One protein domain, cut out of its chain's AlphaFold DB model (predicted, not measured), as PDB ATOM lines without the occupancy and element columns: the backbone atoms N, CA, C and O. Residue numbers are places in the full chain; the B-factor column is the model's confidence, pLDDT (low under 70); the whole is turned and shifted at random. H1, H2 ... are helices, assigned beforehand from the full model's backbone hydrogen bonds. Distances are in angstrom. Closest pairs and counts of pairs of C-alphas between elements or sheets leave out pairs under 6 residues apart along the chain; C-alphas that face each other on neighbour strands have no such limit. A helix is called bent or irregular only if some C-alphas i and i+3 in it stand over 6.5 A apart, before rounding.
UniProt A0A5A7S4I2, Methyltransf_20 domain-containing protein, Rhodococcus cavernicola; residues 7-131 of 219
ATOM      1  N   ALA A   7     103.994 135.292 123.300       51.28
ATOM      2  CA  ALA A   7     102.701 134.745 123.703       51.28
ATOM      3  C   ALA A   7     102.582 133.230 123.451       51.28
ATOM      4  O   ALA A   7     101.887 132.545 124.198       51.28
ATOM      5  N   ALA A   8     103.328 132.667 122.489       54.88
ATOM      6  CA  ALA A   8     103.340 131.224 122.218       54.88
ATOM      7  C   ALA A   8     103.978 130.383 123.346       54.88
ATOM      8  O   ALA A   8     103.859 129.150 123.390       54.88
ATOM      9  N   PHE A   9     104.680 131.045 124.273       56.66
ATOM     10  CA  PHE A   9     105.460 130.383 125.311       56.66
ATOM     11  C   PHE A   9     104.779 130.329 126.680       56.66
ATOM     12  O   PHE A   9     105.182 129.514 127.510       56.66
ATOM     13  N   VAL A  10     103.727 131.119 126.901       67.06
ATOM     14  CA  VAL A  10     103.115 131.316 128.220       67.06
ATOM     15  C   VAL A  10     101.780 130.582 128.305       67.06
ATOM     16  O   VAL A  10     100.974 130.653 127.382       67.06
ATOM     17  N   VAL A  11     101.527 129.886 129.420       67.06
ATOM     18  CA  VAL A  11     100.202 129.301 129.680       67.06
ATOM     19  C   VAL A  11      99.180 130.443 129.726       67.06
ATOM     20  O   VAL A  11      99.389 131.391 130.503       67.06
ATOM     21  N   PRO A  12      98.103 130.382 128.918       71.06
ATOM     22  CA  PRO A  12      97.078 131.415 128.904       71.06
ATOM     23  C   PRO A  12      96.545 131.677 130.303       71.06
ATOM     24  O   PRO A  12      96.453 130.759 131.120       71.06
ATOM     25  N   GLU A  13      96.174 132.925 130.566       75.19
ATOM     26  CA  GLU A  13      95.633 133.345 131.859       75.19
ATOM     27  C   GLU A  13      94.503 132.427 132.367       75.19
ATOM     28  O   GLU A  13      94.614 131.997 133.517       75.19
ATOM     29  N   PRO A  14      93.536 131.974 131.532       76.19
ATOM     30  CA  PRO A  14      92.484 131.059 131.982       76.19
ATOM     31  C   PRO A  14      92.966 129.676 132.448       76.19
ATOM     32  O   PRO A  14      92.266 129.005 133.193       76.19
ATOM     33  N   LEU A  15      94.146 129.219 132.010       83.00
ATOM     34  CA  LEU A  15      94.686 127.893 132.350       83.00
ATOM     35  C   LEU A  15      95.806 127.948 133.388       83.00
ATOM     36  O   LEU A  15      96.191 126.910 133.931       83.00
ATOM     37  N   ARG A  16      96.370 129.130 133.651       87.19
ATOM     38  CA  ARG A  16      97.571 129.271 134.479       87.19
ATOM     39  C   ARG A  16      97.337 128.786 135.903       87.19
ATOM     40  O   ARG A  16      98.125 127.984 136.397       87.19
ATOM     41  N   GLU A  17      96.263 129.246 136.535       87.56
ATOM     42  CA  GLU A  17      95.915 128.852 137.903       87.56
ATOM     43  C   GLU A  17      95.691 127.340 137.992       87.56
ATOM     44  O   GLU A  17      96.332 126.665 138.792       87.56
ATOM     45  N   THR A  18      94.904 126.779 137.072       91.06
ATOM     46  CA  THR A  18      94.624 125.339 136.994       91.06
ATOM     47  C   THR A  18      95.892 124.494 136.837       91.06
ATOM     48  O   THR A  18      96.035 123.446 137.469       91.06
ATOM     49  N   VAL A  19      96.834 124.933 135.998       93.44
ATOM     50  CA  VAL A  19      98.115 124.242 135.800       93.44
ATOM     51  C   VAL A  19      98.978 124.315 137.064       93.44
ATOM     52  O   VAL A  19      99.564 123.305 137.458       93.44
ATOM     53  N   GLU A  20      99.046 125.465 137.736       94.12
ATOM     54  CA  GLU A  20      99.789 125.599 138.996       94.12
ATOM     55  C   GLU A  20      99.171 124.778 140.136       94.12
ATOM     56  O   GLU A  20      99.901 124.136 140.900       94.12
ATOM     57  N   GLU A  21      97.843 124.724 140.230       94.44
ATOM     58  CA  GLU A  21      97.133 123.876 141.191       94.44
ATOM     59  C   GLU A  21      97.423 122.393 140.951       94.44
ATOM     60  O   GLU A  21      97.759 121.666 141.892       94.44
ATOM     61  N   PHE A  22      97.383 121.948 139.691       97.12
ATOM     62  CA  PHE A  22      97.750 120.586 139.310       97.12
ATOM     63  C   PHE A  22      99.183 120.246 139.736       97.12
ATOM     64  O   PHE A  22      99.406 119.263 140.451       97.12
ATOM     65  N   LYS A  23     100.162 121.083 139.366       97.19
ATOM     66  CA  LYS A  23     101.570 120.877 139.742       97.19
ATOM     67  C   LYS A  23     101.740 120.843 141.259       97.19
ATOM     68  O   LYS A  23     102.412 119.958 141.795       97.19
ATOM     69  N   THR A  24     101.098 121.769 141.966       97.19
ATOM     70  CA  THR A  24     101.141 121.852 143.430       97.19
ATOM     71  C   THR A  24     100.581 120.590 144.076       97.19
ATOM     72  O   THR A  24     101.210 120.042 144.989       97.19
ATOM     73  N   ALA A  25      99.447 120.086 143.584       96.81
ATOM     74  CA  ALA A  25      98.818 118.869 144.080       96.81
ATOM     75  C   ALA A  25      99.727 117.643 143.904       96.81
ATOM     76  O   ALA A  25      99.935 116.893 144.862       96.81
ATOM     77  N   LEU A  26     100.325 117.464 142.721       97.31
ATOM     78  CA  LEU A  26     101.209 116.327 142.448       97.31
ATOM     79  C   LEU A  26     102.500 116.400 143.271       97.31
ATOM     80  O   LEU A  26     102.889 115.414 143.896       97.31
ATOM     81  N   LEU A  27     103.132 117.571 143.366       96.94
ATOM     82  CA  LEU A  27     104.327 117.748 144.199       96.94
ATOM     83  C   LEU A  27     104.029 117.544 145.692       96.94
ATOM     84  O   LEU A  27     104.855 116.999 146.427       96.94
ATOM     85  N   ALA A  28     102.855 117.964 146.170       95.50
ATOM     86  CA  ALA A  28     102.431 117.715 147.545       95.50
ATOM     87  C   ALA A  28     102.159 116.226 147.806       95.50
ATOM     88  O   ALA A  28     102.531 115.720 148.870       95.50
ATOM     89  N   ALA A  29     101.548 115.520 146.850       95.94
ATOM     90  CA  ALA A  29     101.370 114.074 146.912       95.94
ATOM     91  C   ALA A  29     102.726 113.355 146.993       95.94
ATOM     92  O   ALA A  29     102.935 112.555 147.904       95.94
ATOM     93  N   ASP A  30     103.683 113.726 146.139       95.75
ATOM     94  CA  ASP A  30     105.033 113.154 146.134       95.75
ATOM     95  C   ASP A  30     105.757 113.340 147.478       95.75
ATOM     96  O   ASP A  30     106.233 112.375 148.082       95.75
ATOM     97  N   ARG A  31     105.750 114.566 148.020       95.12
ATOM     98  CA  ARG A  31     106.315 114.863 149.351       95.12
ATOM     99  C   ARG A  31     105.642 114.073 150.472       95.12
ATOM    100  O   ARG A  31     106.287 113.740 151.467       95.12
ATOM    101  N   SER A  32     104.348 113.801 150.340       93.56
ATOM    102  CA  SER A  32     103.591 113.059 151.348       93.56
ATOM    103  C   SER A  32     103.958 111.574 151.342       93.56
ATOM    104  O   SER A  32     104.107 110.994 152.418       93.56
ATOM    105  N   ILE A  33     104.167 110.990 150.153       94.00
ATOM    106  CA  ILE A  33     104.670 109.617 149.975       94.00
ATOM    107  C   ILE A  33     106.065 109.486 150.588       94.00
ATOM    108  O   ILE A  33     106.290 108.584 151.389       94.00
ATOM    109  N   ILE A  34     106.983 110.407 150.266       93.50
ATOM    110  CA  ILE A  34     108.360 110.400 150.801       93.50
ATOM    111  C   ILE A  34     108.358 110.428 152.330       93.50
ATOM    112  O   ILE A  34     109.134 109.729 152.971       93.50
ATOM    113  N   ALA A  35     107.477 111.232 152.920       93.00
ATOM    114  CA  ALA A  35     107.391 111.365 154.365       93.00
ATOM    115  C   ALA A  35     106.653 110.205 155.060       93.00
ATOM    116  O   ALA A  35     106.514 110.243 156.279       93.00
ATOM    117  N   GLY A  36     106.122 109.226 154.315       90.81
ATOM    118  CA  GLY A  36     105.317 108.132 154.870       90.81
ATOM    119  C   GLY A  36     104.019 108.601 155.541       90.81
ATOM    120  O   GLY A  36     103.511 107.931 156.433       90.81
ATOM    121  N   ARG A  37     103.501 109.777 155.156       83.69
ATOM    122  CA  ARG A  37     102.386 110.463 155.841       83.69
ATOM    123  C   ARG A  37     101.006 110.180 155.246       83.69
ATOM    124  O   ARG A  37     100.021 110.730 155.729       83.69
ATOM    125  N   VAL A  38     100.924 109.389 154.181       85.44
ATOM    126  CA  VAL A  38      99.683 109.146 153.432       85.44
ATOM    127  C   VAL A  38      99.556 107.683 153.053       85.44
ATOM    128  O   VAL A  38     100.551 107.013 152.776       85.44
ATOM    129  N   VAL A  39      98.315 107.211 153.013       87.94
ATOM    130  CA  VAL A  39      97.979 105.888 152.478       87.94
ATOM    131  C   VAL A  39      97.761 105.958 150.967       87.94
ATOM    132  O   VAL A  39      97.547 107.034 150.405       87.94
ATOM    133  N   HIS A  40      97.821 104.799 150.308       88.81
ATOM    134  CA  HIS A  40      97.742 104.673 148.851       88.81
ATOM    135  C   HIS A  40      96.484 105.333 148.258       88.81
ATOM    136  O   HIS A  40      96.616 106.193 147.389       88.81
ATOM    137  N   ASP A  41      95.301 105.032 148.789       92.50
ATOM    138  CA  ASP A  41      94.031 105.545 148.250       92.50
ATOM    139  C   ASP A  41      93.940 107.077 148.313       92.50
ATOM    140  O   ASP A  41      93.552 107.723 147.346       92.50
ATOM    141  N   GLN A  42      94.428 107.693 149.394       93.81
ATOM    142  CA  GLN A  42      94.450 109.157 149.527       93.81
ATOM    143  C   GLN A  42      95.328 109.836 148.471       93.81
ATOM    144  O   GLN A  42      95.057 110.965 148.060       93.81
ATOM    145  N   VAL A  43      96.419 109.185 148.067       95.94
ATOM    146  CA  VAL A  43      97.278 109.680 146.988       95.94
ATOM    147  C   VAL A  43      96.571 109.515 145.648       95.94
ATOM    148  O   VAL A  43      96.591 110.444 144.838       95.94
ATOM    149  N   GLN A  44      95.917 108.369 145.434       97.56
ATOM    150  CA  GLN A  44      95.148 108.112 144.223       97.56
ATOM    151  C   GLN A  44      94.035 109.142 144.039       97.56
ATOM    152  O   GLN A  44      93.947 109.735 142.966       97.56
ATOM    153  N   ASP A  45      93.244 109.409 145.077       97.00
ATOM    154  CA  ASP A  45      92.140 110.370 145.028       97.00
ATOM    155  C   ASP A  45      92.630 111.772 144.661       97.00
ATOM    156  O   ASP A  45      92.070 112.421 143.777       97.00
ATOM    157  N   LYS A  46      93.729 112.224 145.281       96.25
ATOM    158  CA  LYS A  46      94.329 113.535 144.995       96.25
ATOM    159  C   LYS A  46      94.817 113.648 143.555       96.25
ATOM    160  O   LYS A  46      94.555 114.656 142.903       96.25
ATOM    161  N   ILE A  47      95.522 112.632 143.056       97.88
ATOM    162  CA  ILE A  47      96.064 112.639 141.690       97.88
ATOM    163  C   ILE A  47      94.936 112.563 140.668       97.88
ATOM    164  O   ILE A  47      94.953 113.320 139.698       97.88
ATOM    165  N   SER A  48      93.933 111.716 140.899       98.25
ATOM    166  CA  SER A  48      92.751 111.632 140.046       98.25
ATOM    167  C   SER A  48      92.002 112.965 140.004       98.25
ATOM    168  O   SER A  48      91.711 113.453 138.915       98.25
ATOM    169  N   ALA A  49      91.732 113.584 141.159       97.75
ATOM    170  CA  ALA A  49      91.024 114.861 141.235       97.75
ATOM    171  C   ALA A  49      91.770 115.978 140.490       97.75
ATOM    172  O   ALA A  49      91.180 116.638 139.636       97.75
ATOM    173  N   ALA A  50      93.074 116.133 140.741       97.75
ATOM    174  CA  ALA A  50      93.898 117.132 140.062       97.75
ATOM    175  C   ALA A  50      93.948 116.897 138.542       97.75
ATOM    176  O   ALA A  50      93.816 117.838 137.762       97.75
ATOM    177  N   SER A  51      94.090 115.638 138.113       97.81
ATOM    178  CA  SER A  51      94.172 115.273 136.692       97.81
ATOM    179  C   SER A  51      92.837 115.472 135.962       97.81
ATOM    180  O   SER A  51      92.812 115.965 134.834       97.81
ATOM    181  N   TYR A  52      91.705 115.146 136.594       97.38
ATOM    182  CA  TYR A  52      90.384 115.449 136.038       97.38
ATOM    183  C   TYR A  52      90.134 116.950 135.947       97.38
ATOM    184  O   TYR A  52      89.672 117.416 134.910       97.38
ATOM    185  N   PHE A  53      90.473 117.706 136.991       95.19
ATOM    186  CA  PHE A  53      90.301 119.153 137.003       95.19
ATOM    187  C   PHE A  53      91.087 119.828 135.870       95.19
ATOM    188  O   PHE A  53      90.502 120.519 135.037       95.19
ATOM    189  N   VAL A  54      92.388 119.537 135.753       93.81
ATOM    190  CA  VAL A  54      93.258 120.184 134.757       93.81
ATOM    191  C   VAL A  54      92.911 119.813 133.314       93.81
ATOM    192  O   VAL A  54      93.116 120.611 132.403       93.81
ATOM    193  N   THR A  55      92.381 118.610 133.077       92.88
ATOM    194  CA  THR A  55      91.958 118.177 131.734       92.88
ATOM    195  C   THR A  55      90.557 118.664 131.370       92.88
ATOM    196  O   THR A  55      90.311 118.972 130.205       92.88
ATOM    197  N   ALA A  56      89.646 118.769 132.343       91.56
ATOM    198  CA  ALA A  56      88.321 119.344 132.136       91.56
ATOM    199  C   ALA A  56      88.415 120.831 131.786       91.56
ATOM    200  O   ALA A  56      87.797 121.259 130.816       91.56
ATOM    201  N   HIS A  57      89.253 121.585 132.501       89.25
ATOM    202  CA  HIS A  57      89.445 123.005 132.220       89.25
ATOM    203  C   HIS A  57      90.131 123.242 130.871       89.25
ATOM    204  O   HIS A  57      89.711 124.119 130.125       89.25
ATOM    205  N   LEU A  58      91.116 122.413 130.489       87.88
ATOM    206  CA  LEU A  58      91.666 122.468 129.129       87.88
ATOM    207  C   LEU A  58      90.566 122.291 128.076       87.88
ATOM    208  O   LEU A  58      90.515 123.054 127.117       87.88
ATOM    209  N   ARG A  59      89.691 121.290 128.245       87.25
ATOM    210  CA  ARG A  59      88.596 121.035 127.301       87.25
ATOM    211  C   ARG A  59      87.658 122.234 127.189       87.25
ATOM    212  O   ARG A  59      87.356 122.638 126.076       87.25
ATOM    213  N   GLU A  60      87.245 122.799 128.318       87.12
ATOM    214  CA  GLU A  60      86.376 123.977 128.359       87.12
ATOM    215  C   GLU A  60      86.997 125.162 127.607       87.12
ATOM    216  O   GLU A  60      86.342 125.775 126.770       87.12
ATOM    217  N   GLN A  61      88.291 125.430 127.811       81.94
ATOM    218  CA  GLN A  61      88.975 126.509 127.092       81.94
ATOM    219  C   GLN A  61      89.066 126.252 125.580       81.94
ATOM    220  O   GLN A  61      88.862 127.170 124.792       81.94
ATOM    221  N   LEU A  62      89.306 125.004 125.158       81.94
ATOM    222  CA  LEU A  62      89.323 124.631 123.735       81.94
ATOM    223  C   LEU A  62      87.949 124.725 123.055       81.94
ATOM    224  O   LEU A  62      87.874 124.864 121.834       81.94
ATOM    225  N   GLU A  63      86.862 124.610 123.818       83.62
ATOM    226  CA  GLU A  63      85.499 124.792 123.311       83.62
ATOM    227  C   GLU A  63      85.140 126.277 123.143       83.62
ATOM    228  O   GLU A  63      84.387 126.623 122.228       83.62
ATOM    229  N   LEU A  64      85.688 127.148 123.998       79.69
ATOM    230  CA  LEU A  64      85.427 128.589 124.001       79.69
ATOM    231  C   LEU A  64      86.187 129.341 122.902       79.69
ATOM    232  O   LEU A  64      85.630 130.262 122.303       79.69
ATOM    233  N   ASP A  65      87.423 128.942 122.607       70.56
ATOM    234  CA  ASP A  65      88.236 129.549 121.556       70.56
ATOM    235  C   ASP A  65      89.081 128.476 120.851       70.56
ATOM    236  O   ASP A  65      89.864 127.739 121.455       70.56
ATOM    237  N   ARG A  66      88.871 128.357 119.536       63.22
ATOM    238  CA  ARG A  66      89.482 127.308 118.710       63.22
ATOM    239  C   ARG A  66      90.882 127.673 118.217       63.22
ATOM    240  O   ARG A  66      91.550 126.786 117.692       63.22
ATOM    241  N   ASP A  67      91.335 128.916 118.390       63.50
ATOM    242  CA  ASP A  67      92.613 129.410 117.847       63.50
ATOM    243  C   ASP A  67      93.768 129.307 118.872       63.50
ATOM    244  O   ASP A  67      94.633 130.169 119.022       63.50
ATOM    245  N   HIS A  68      93.759 128.217 119.640       64.38
ATOM    246  CA  HIS A  68      94.527 128.020 120.872       64.38
ATOM    247  C   HIS A  68      95.737 127.078 120.717       64.38
ATOM    248  O   HIS A  68      96.156 126.421 121.673       64.38
ATOM    249  N   GLU A  69      96.360 127.006 119.538       62.97
ATOM    250  CA  GLU A  69      97.553 126.162 119.339       62.97
ATOM    251  C   GLU A  69      98.689 126.512 120.323       62.97
ATOM    252  O   GLU A  69      99.339 125.627 120.890       62.97
ATOM    253  N   SER A  70      98.877 127.804 120.611       63.25
ATOM    254  CA  SER A  70      99.837 128.304 121.604       63.25
ATOM    255  C   SER A  70      99.488 127.884 123.037       63.25
ATOM    256  O   SER A  70     100.366 127.458 123.795       63.25
ATOM    257  N   ALA A  71      98.202 127.944 123.389       67.94
ATOM    258  CA  ALA A  71      97.667 127.556 124.689       67.94
ATOM    259  C   ALA A  71      97.900 126.074 124.992       67.94
ATOM    260  O   ALA A  71      98.386 125.725 126.071       67.94
ATOM    261  N   VAL A  72      97.608 125.210 124.015       77.44
ATOM    262  CA  VAL A  72      97.826 123.762 124.116       77.44
ATOM    263  C   VAL A  72      99.308 123.461 124.270       77.44
ATOM    264  O   VAL A  72      99.682 122.663 125.127       77.44
ATOM    265  N   GLY A  73     100.165 124.125 123.491       82.00
ATOM    266  CA  GLY A  73     101.612 123.953 123.587       82.00
ATOM    267  C   GLY A  73     102.158 124.308 124.972       82.00
ATOM    268  O   GLY A  73     102.947 123.550 125.537       82.00
ATOM    269  N   ALA A  74     101.732 125.437 125.545       80.88
ATOM    270  CA  ALA A  74     102.158 125.860 126.877       80.88
ATOM    271  C   ALA A  74     101.613 124.963 127.993       80.88
ATOM    272  O   ALA A  74     102.378 124.529 128.853       80.88
ATOM    273  N   TYR A  75     100.324 124.619 127.939       87.19
ATOM    274  CA  TYR A  75      99.711 123.644 128.841       87.19
ATOM    275  C   TYR A  75     100.472 122.316 128.826       87.19
ATOM    276  O   TYR A  75     100.804 121.757 129.873       87.19
ATOM    277  N   PHE A  76     100.763 121.814 127.625       89.19
ATOM    278  CA  PHE A  76     101.430 120.538 127.442       89.19
ATOM    279  C   PHE A  76     102.832 120.569 128.049       89.19
ATOM    280  O   PHE A  76     103.174 119.675 128.810       89.19
ATOM    281  N   ARG A  77     103.623 121.622 127.809       89.69
ATOM    282  CA  ARG A  77     104.969 121.750 128.399       89.69
ATOM    283  C   ARG A  77     104.970 121.677 129.928       89.69
ATOM    284  O   ARG A  77     105.860 121.053 130.496       89.69
ATOM    285  N   GLU A  78     103.987 122.290 130.577       92.44
ATOM    286  CA  GLU A  78     103.925 122.367 132.041       92.44
ATOM    287  C   GLU A  78     103.345 121.103 132.694       92.44
ATOM    288  O   GLU A  78     103.731 120.737 133.804       92.44
ATOM    289  N   THR A  79     102.418 120.421 132.020       94.88
ATOM    290  CA  THR A  79     101.711 119.256 132.581       94.88
ATOM    291  C   THR A  79     102.312 117.922 132.145       94.88
ATOM    292  O   THR A  79     102.318 116.960 132.919       94.88
ATOM    293  N   PHE A  80     102.872 117.848 130.935       95.62
ATOM    294  CA  PHE A  80     103.372 116.605 130.356       95.62
ATOM    295  C   PHE A  80     104.489 115.934 131.159       95.62
ATOM    296  O   PHE A  80     104.433 114.716 131.259       95.62
ATOM    297  N   PRO A  81     105.443 116.630 131.815       96.12
ATOM    298  CA  PRO A  81     106.433 115.958 132.664       96.12
ATOM    299  C   PRO A  81     105.807 115.085 133.759       96.12
ATOM    300  O   PRO A  81     106.390 114.082 134.167       96.12
ATOM    301  N   PHE A  82     104.604 115.442 134.217       97.62
ATOM    302  CA  PHE A  82     103.859 114.642 135.176       97.62
ATOM    303  C   PHE A  82     103.063 113.526 134.509       97.62
ATOM    304  O   PHE A  82     103.070 112.391 134.984       97.62
ATOM    305  N   PHE A  83     102.401 113.827 133.394       97.56
ATOM    306  CA  PHE A  83     101.642 112.824 132.656       97.56
ATOM    307  C   PHE A  83     102.529 111.749 132.021       97.56
ATOM    308  O   PHE A  83     102.148 110.587 132.027       97.56
ATOM    309  N   ALA A  84     103.734 112.083 131.570       96.94
ATOM    310  CA  ALA A  84     104.706 111.152 130.995       96.94
ATOM    311  C   ALA A  84     105.260 110.137 132.010       96.94
ATOM    312  O   ALA A  84     105.887 109.155 131.628       96.94
ATOM    313  N   MET A  85     104.997 110.314 133.312       97.69
ATOM    314  CA  MET A  85     105.230 109.238 134.281       97.69
ATOM    315  C   MET A  85     104.291 108.043 134.047       97.69
ATOM    316  O   MET A  85     104.589 106.935 134.485       97.69
ATOM    317  N   SER A  86     103.156 108.242 133.371       98.19
ATOM    318  CA  SER A  86     102.290 107.159 132.911       98.19
ATOM    319  C   SER A  86     102.899 106.464 131.695       98.19
ATOM    320  O   SER A  86     103.148 107.097 130.670       98.19
ATOM    321  N   ASN A  87     103.046 105.139 131.765       96.50
ATOM    322  CA  ASN A  87     103.505 104.339 130.627       96.50
ATOM    323  C   ASN A  87     102.491 104.362 129.472       96.50
ATOM    324  O   ASN A  87     102.867 104.200 128.313       96.50
ATOM    325  N   LEU A  88     101.202 104.527 129.781       97.31
ATOM    326  CA  LEU A  88     100.134 104.605 128.785       97.31
ATOM    327  C   LEU A  88     100.124 105.956 128.066       97.31
ATOM    328  O   LEU A  88     100.008 105.988 126.839       97.31
ATOM    329  N   ILE A  89     100.268 107.059 128.807       97.38
ATOM    330  CA  ILE A  89     100.305 108.402 128.218       97.38
ATOM    331  C   ILE A  89     101.593 108.601 127.422       97.38
ATOM    332  O   ILE A  89     101.521 109.044 126.277       97.38
ATOM    333  N   ASP A  90     102.745 108.224 127.980       97.00
ATOM    334  CA  ASP A  90     104.032 108.313 127.284       97.00
ATOM    335  C   ASP A  90     104.008 107.528 125.967       97.00
ATOM    336  O   ASP A  90     104.284 108.077 124.900       97.00
ATOM    337  N   ARG A  91     103.533 106.276 125.995       96.56
ATOM    338  CA  ARG A  91     103.388 105.471 124.777       96.56
ATOM    339  C   ARG A  91     102.430 106.109 123.768       96.56
ATOM    340  O   ARG A  91     102.742 106.150 122.579       96.56
ATOM    341  N   SER A  92     101.287 106.619 124.227       96.19
ATOM    342  CA  SER A  92     100.305 107.291 123.363       96.19
ATOM    343  C   SER A  92     100.871 108.563 122.723       96.19
ATOM    344  O   SER A  92     100.492 108.915 121.604       96.19
ATOM    345  N   PHE A  93     101.788 109.244 123.412       96.00
ATOM    346  CA  PHE A  93     102.490 110.418 122.909       96.00
ATOM    347  C   PHE A  93     103.586 110.053 121.898       96.00
ATOM    348  O   PHE A  93     103.608 110.615 120.802       96.00
ATOM    349  N   VAL A  94     104.453 109.091 122.233       96.56
ATOM    350  CA  VAL A  94     105.577 108.649 121.387       96.56
ATOM    351  C   VAL A  94     105.096 107.959 120.111       96.56
ATOM    352  O   VAL A  94     105.773 108.033 119.089       96.56
ATOM    353  N   LYS A  95     103.923 107.311 120.150       96.94
ATOM    354  CA  LYS A  95     103.318 106.589 119.018       96.94
ATOM    355  C   LYS A  95     104.311 105.618 118.359       96.94
ATOM    356  O   LYS A  95     104.614 105.777 117.175       96.94
ATOM    357  N   PRO A  96     104.822 104.593 119.068       96.00
ATOM    358  CA  PRO A  96     105.889 103.724 118.551       96.00
ATOM    359  C   PRO A  96     105.561 103.026 117.227       96.00
ATOM    360  O   PRO A  96     106.469 102.614 116.511       96.00
ATOM    361  N   ARG A  97     104.268 102.878 116.909       94.62
ATOM    362  CA  ARG A  97     103.772 102.275 115.663       94.62
ATOM    363  C   ARG A  97     103.219 103.295 114.662       94.62
ATOM    364  O   ARG A  97     102.585 102.922 113.686       94.62
ATOM    365  N   GLY A  98     103.426 104.586 114.913       94.38
ATOM    366  CA  GLY A  98     102.919 105.691 114.094       94.38
ATOM    367  C   GLY A  98     101.553 106.239 114.524       94.38
ATOM    368  O   GLY A  98     101.112 107.253 113.987       94.38
ATOM    369  N   TYR A  99     100.892 105.638 115.520       95.44
ATOM    370  CA  TYR A  99      99.603 106.094 116.054       95.44
ATOM    371  C   TYR A  99      99.475 105.833 117.569       95.44
ATOM    372  O   TYR A  99     100.177 104.996 118.126       95.44
ATOM    373  N   ALA A 100      98.621 106.604 118.259       93.56
ATOM    374  CA  ALA A 100      98.585 106.661 119.732       93.56
ATOM    375  C   ALA A 100      97.952 105.420 120.384       93.56
ATOM    376  O   ALA A 100      98.427 104.921 121.403       93.56
ATOM    377  N   GLY A 101      96.881 104.912 119.777       93.75
ATOM    378  CA  GLY A 101      96.142 103.736 120.235       93.75
ATOM    379  C   GLY A 101      96.605 102.453 119.559       93.75
ATOM    380  O   GLY A 101      95.759 101.692 119.097       93.75
ATOM    381  N   ASP A 102      97.918 102.244 119.439       96.19
ATOM    382  CA  ASP A 102      98.449 101.026 118.828       96.19
ATOM    383  C   ASP A 102      98.038  99.745 119.551       96.19
ATOM    384  O   ASP A 102      97.591  99.789 120.700       96.19
ATOM    385  N   TYR A 103      98.148  98.597 118.871       96.50
ATOM    386  CA  TYR A 103      97.629  97.337 119.408       96.50
ATOM    387  C   TYR A 103      98.184  97.026 120.806       96.50
ATOM    388  O   TYR A 103      97.448  96.525 121.649       96.50
ATOM    389  N   LEU A 104      99.442  97.382 121.088       97.06
ATOM    390  CA  LEU A 104     100.059  97.151 122.390       97.06
ATOM    391  C   LEU A 104      99.593  98.175 123.435       97.06
ATOM    392  O   LEU A 104      99.469  97.829 124.608       97.06
ATOM    393  N   THR A 105      99.301  99.418 123.042       97.44
ATOM    394  CA  THR A 105      98.601 100.372 123.921       97.44
ATOM    395  C   THR A 105      97.222  99.832 124.303       97.44
ATOM    396  O   THR A 105      96.862  99.851 125.477       97.44
ATOM    397  N   ILE A 106      96.468  99.308 123.333       97.56
ATOM    398  CA  ILE A 106      95.141  98.724 123.565       97.56
ATOM    399  C   ILE A 106      95.226  97.480 124.459       97.56
ATOM    400  O   ILE A 106      94.446  97.368 125.401       97.56
ATOM    401  N   GLU A 107      96.204  96.599 124.240       97.25
ATOM    402  CA  GLU A 107      96.475  95.454 125.121       97.25
ATOM    403  C   GLU A 107      96.744  95.899 126.563       97.25
ATOM    404  O   GLU A 107      96.114  95.401 127.489       97.25
ATOM    405  N   LYS A 108      97.588  96.918 126.767       97.31
ATOM    406  CA  LYS A 108      97.851  97.462 128.109       97.31
ATOM    407  C   LYS A 108      96.604  98.050 128.771       97.31
ATOM    408  O   LYS A 108      96.456  97.957 129.987       97.31
ATOM    409  N   VAL A 109      95.710  98.663 127.992       98.19
ATOM    410  CA  VAL A 109      94.412  99.131 128.501       98.19
ATOM    411  C   VAL A 109      93.525  97.948 128.899       98.19
ATOM    412  O   VAL A 109      92.836  98.039 129.913       98.19
ATOM    413  N   TYR A 110      93.555  96.840 128.153       97.25
ATOM    414  CA  TYR A 110      92.838  95.614 128.513       97.25
ATOM    415  C   TYR A 110      93.393  94.921 129.756       97.25
ATOM    416  O   TYR A 110      92.594  94.400 130.531       97.25
ATOM    417  N   ASP A 111      94.709  94.942 129.964       96.56
ATOM    418  CA  ASP A 111      95.337  94.384 131.169       96.56
ATOM    419  C   ASP A 111      94.886  95.119 132.443       96.56
ATOM    420  O   ASP A 111      94.857  94.535 133.523       96.56
ATOM    421  N   ASP A 112      94.517  96.402 132.322       97.75
ATOM    422  CA  ASP A 112      94.024  97.265 133.406       97.75
ATOM    423  C   ASP A 112      94.981  97.378 134.613       97.75
ATOM    424  O   ASP A 112      94.573  97.687 135.737       97.75
ATOM    425  N   VAL A 113      96.282  97.170 134.378       98.06
ATOM    426  CA  VAL A 113      97.338  97.269 135.393       98.06
ATOM    427  C   VAL A 113      98.080  98.594 135.264       98.06
ATOM    428  O   VAL A 113      98.656  98.914 134.225       98.06
ATOM    429  N   ALA A 114      98.140  99.344 136.363       98.00
ATOM    430  CA  ALA A 114      98.924 100.568 136.431       98.00
ATOM    431  C   ALA A 114     100.417 100.271 136.653       98.00
ATOM    432  O   ALA A 114     100.802  99.740 137.696       98.00
ATOM    433  N   THR A 115     101.258 100.641 135.687       96.56
ATOM    434  CA  THR A 115     102.695 100.303 135.629       96.56
ATOM    435  C   THR A 115     103.620 101.520 135.518       96.56
ATOM    436  O   THR A 115     104.825 101.350 135.342       96.56
ATOM    437  N   GLY A 116     103.071 102.732 135.608       97.00
ATOM    438  CA  GLY A 116     103.792 103.984 135.404       97.00
ATOM    439  C   GLY A 116     105.012 104.158 136.314       97.00
ATOM    440  O   GLY A 116     105.092 103.608 137.414       97.00
ATOM    441  N   SER A 117     105.964 104.945 135.829       95.94
ATOM    442  CA  SER A 117     107.301 105.118 136.386       95.94
ATOM    443  C   SER A 117     107.380 106.145 137.526       95.94
ATOM    444  O   SER A 117     106.524 107.009 137.712       95.94
ATOM    445  N   GLY A 118     108.441 106.059 138.332       95.19
ATOM    446  CA  GLY A 118     108.630 106.939 139.488       95.19
ATOM    447  C   GLY A 118     107.613 106.696 140.613       95.19
ATOM    448  O   GLY A 118     106.890 105.702 140.633       95.19
ATOM    449  N   ARG A 119     107.569 107.604 141.597       95.56
ATOM    450  CA  ARG A 119     106.675 107.462 142.764       95.56
ATOM    451  C   ARG A 119     105.208 107.711 142.421       95.56
ATOM    452  O   ARG A 119     104.336 107.098 143.030       95.56
ATOM    453  N   LEU A 120     104.945 108.600 141.461       97.75
ATOM    454  CA  LEU A 120     103.589 109.004 141.092       97.75
ATOM    455  C   LEU A 120     103.034 108.261 139.870       97.75
ATOM    456  O   LEU A 120     101.816 108.195 139.725       97.75
ATOM    457  N   GLY A 121     103.878 107.682 139.007       98.00
ATOM    458  CA  GLY A 121     103.440 107.182 137.700       98.00
ATOM    459  C   GLY A 121     102.347 106.130 137.768       98.00
ATOM    460  O   GLY A 121     101.398 106.209 136.998       98.00
ATOM    461  N   ARG A 122     102.389 105.203 138.734       98.00
ATOM    462  CA  ARG A 122     101.304 104.222 138.921       98.00
ATOM    463  C   ARG A 122      99.944 104.857 139.237       98.00
ATOM    464  O   ARG A 122      98.914 104.289 138.901       98.00
ATOM    465  N   PHE A 123      99.912 106.020 139.880       98.50
ATOM    466  CA  PHE A 123      98.657 106.706 140.187       98.50
ATOM    467  C   PHE A 123      98.120 107.463 138.972       98.50
ATOM    468  O   PHE A 123      96.911 107.478 138.741       98.50
ATOM    469  N   VAL A 124      99.027 108.044 138.179       98.50
ATOM    470  CA  VAL A 124      98.697 108.685 136.898       98.50
ATOM    471  C   VAL A 124      98.203 107.638 135.894       98.50
ATOM    472  O   VAL A 124      97.174 107.845 135.261       98.50
ATOM    473  N   ASP A 125      98.867 106.482 135.803       98.38
ATOM    474  CA  ASP A 125      98.423 105.338 134.997       98.38
ATOM    475  C   ASP A 125      97.025 104.869 135.408       98.38
ATOM    476  O   ASP A 125      96.168 104.665 134.551       98.38
ATOM    477  N   ARG A 126      96.778 104.700 136.715       98.50
ATOM    478  CA  ARG A 126      95.466 104.279 137.221       98.50
ATOM    479  C   ARG A 126      94.382 105.291 136.861       98.50
ATOM    480  O   ARG A 126      93.341 104.887 136.356       98.50
ATOM    481  N   TRP A 127      94.644 106.589 137.046       98.56
ATOM    482  CA  TRP A 127      93.732 107.643 136.592       98.56
ATOM    483  C   TRP A 127      93.457 107.529 135.086       98.56
ATOM    484  O   TRP A 127      92.296 107.525 134.683       98.56
ATOM    485  N   PHE A 128      94.496 107.356 134.264       98.19
ATOM    486  CA  PHE A 128      94.353 107.221 132.815       98.19
ATOM    487  C   PHE A 128      93.524 105.987 132.416       98.19
ATOM    488  O   PHE A 128      92.658 106.081 131.554       98.19
ATOM    489  N   LEU A 129      93.718 104.845 133.081       98.56
ATOM    490  CA  LEU A 129      92.921 103.624 132.887       98.56
ATOM    491  C   LEU A 129      91.444 103.780 133.300       98.56
ATOM    492  O   LEU A 129      90.595 102.975 132.893       98.56
ATOM    493  N   ASP A 130      91.136 104.802 134.101       98.38
ATOM    494  CA  ASP A 130      89.795 105.117 134.589       98.38
ATOM    495  C   ASP A 130      89.081 106.230 133.827       98.38
ATOM    496  O   ASP A 130      87.878 106.419 134.040       98.38
ATOM    497  N   ILE A 131      89.752 106.925 132.905       97.50
ATOM    498  CA  ILE A 131      89.081 107.941 132.093       97.50
ATOM    499  C   ILE A 131      87.992 107.298 131.216       97.50
ATOM    500  O   ILE A 131      88.106 106.127 130.827       97.50
TER     501      ILE A 131
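AT A GLANCE: This is residues 7 to 131 of the 219 residues of the protein "Methyltransf_20 domain-containing protein" of Rhodococcus cavernicola (UniProt A0A5A7S4I2). Three helices, H1, H2 and H3, run side by side as an up-and-down bundle, their centres making a triangle rather than a row. H6 crosses H2 near one end of this bundle, and beyond H6 the short helical hairpin of H4 and H5 makes a small head, turned away from H1. The bundle is loose between H2 and H3, which are near each other without touching. The printed part has 125 residues with six named helices, H1 to H6 in order along the chain, and no named strand; its class is all helix. It is compact, with a radius of gyration of the C-alphas of 15.1 A, and flat, spanning 40 by 38 by 20 A.

HOW THE PARTS SIT: H1, residues 13 to 34, and H2, residues 40 to 64, form a helical hairpin and touch at a shallow tilt of 12 degrees, opposite ways; their closest C-alphas, of Phe 22 and Ala 50, are 5.2 A apart. H3, residues 69 to 83, touches H1 at a shallow tilt of 6 degrees, the same way, closest at the C-alphas of Val 19 and Thr 79, 6.9 A apart. H4, residues 87 to 94, and H5, residues 103 to 111, form a second helical hairpin, with a shallow tilt of 16 degrees and the C-alphas of Leu 88 and Thr 105 closest at 6.6 A. H6, residues 121 to 130, is the hub, touching three helices. It touches H2 at residues 43 to 51 alone, at a steep tilt of 60 degrees, with the C-alphas of Ser 48 and Trp 127 closest at 5.4 A. H6 touches H4 about perpendicular, at 84 degrees, with the C-alphas of Leu 88 and Asp 125 closest at 6.5 A. H3 and H6 only just touch, only at their ends, with 3 pairs of C-alphas within 8 A, the closest being those of Phe 83 and Val 124 at 6.6 A. H5 is apart from H1, H2 and H3. In H2, H4, H5 and H6 every O i to N i+4 pair is within hydrogen-bond range; in H1 16 of 18 are, and in H3 9 of 11.

IN THESE COORDINATES: H1 begins at C-alpha 13 (95.633, 133.345, 131.859) and is 32.4 A long; it is irregular, with C-alphas 14 and 17 7.2 A apart. H2 measures 36.6 A. H3 measures 19.3 A and is only just irregular, with C-alphas 78 and 81 6.9 A apart. H4 is 10.4 A long, H5 12.3 A and H6 14.1 A, ending at C-alpha 130 (89.795, 105.117, 134.589).

THE WHOLE: The C-alphas farthest apart, of Gly 36 and Asp 67, are 44.6 A apart. The printed part has no cut and no long link. The mean pLDDT of the printed part is 90.6; residues 7 to 11 and 66 to 71 are under 70.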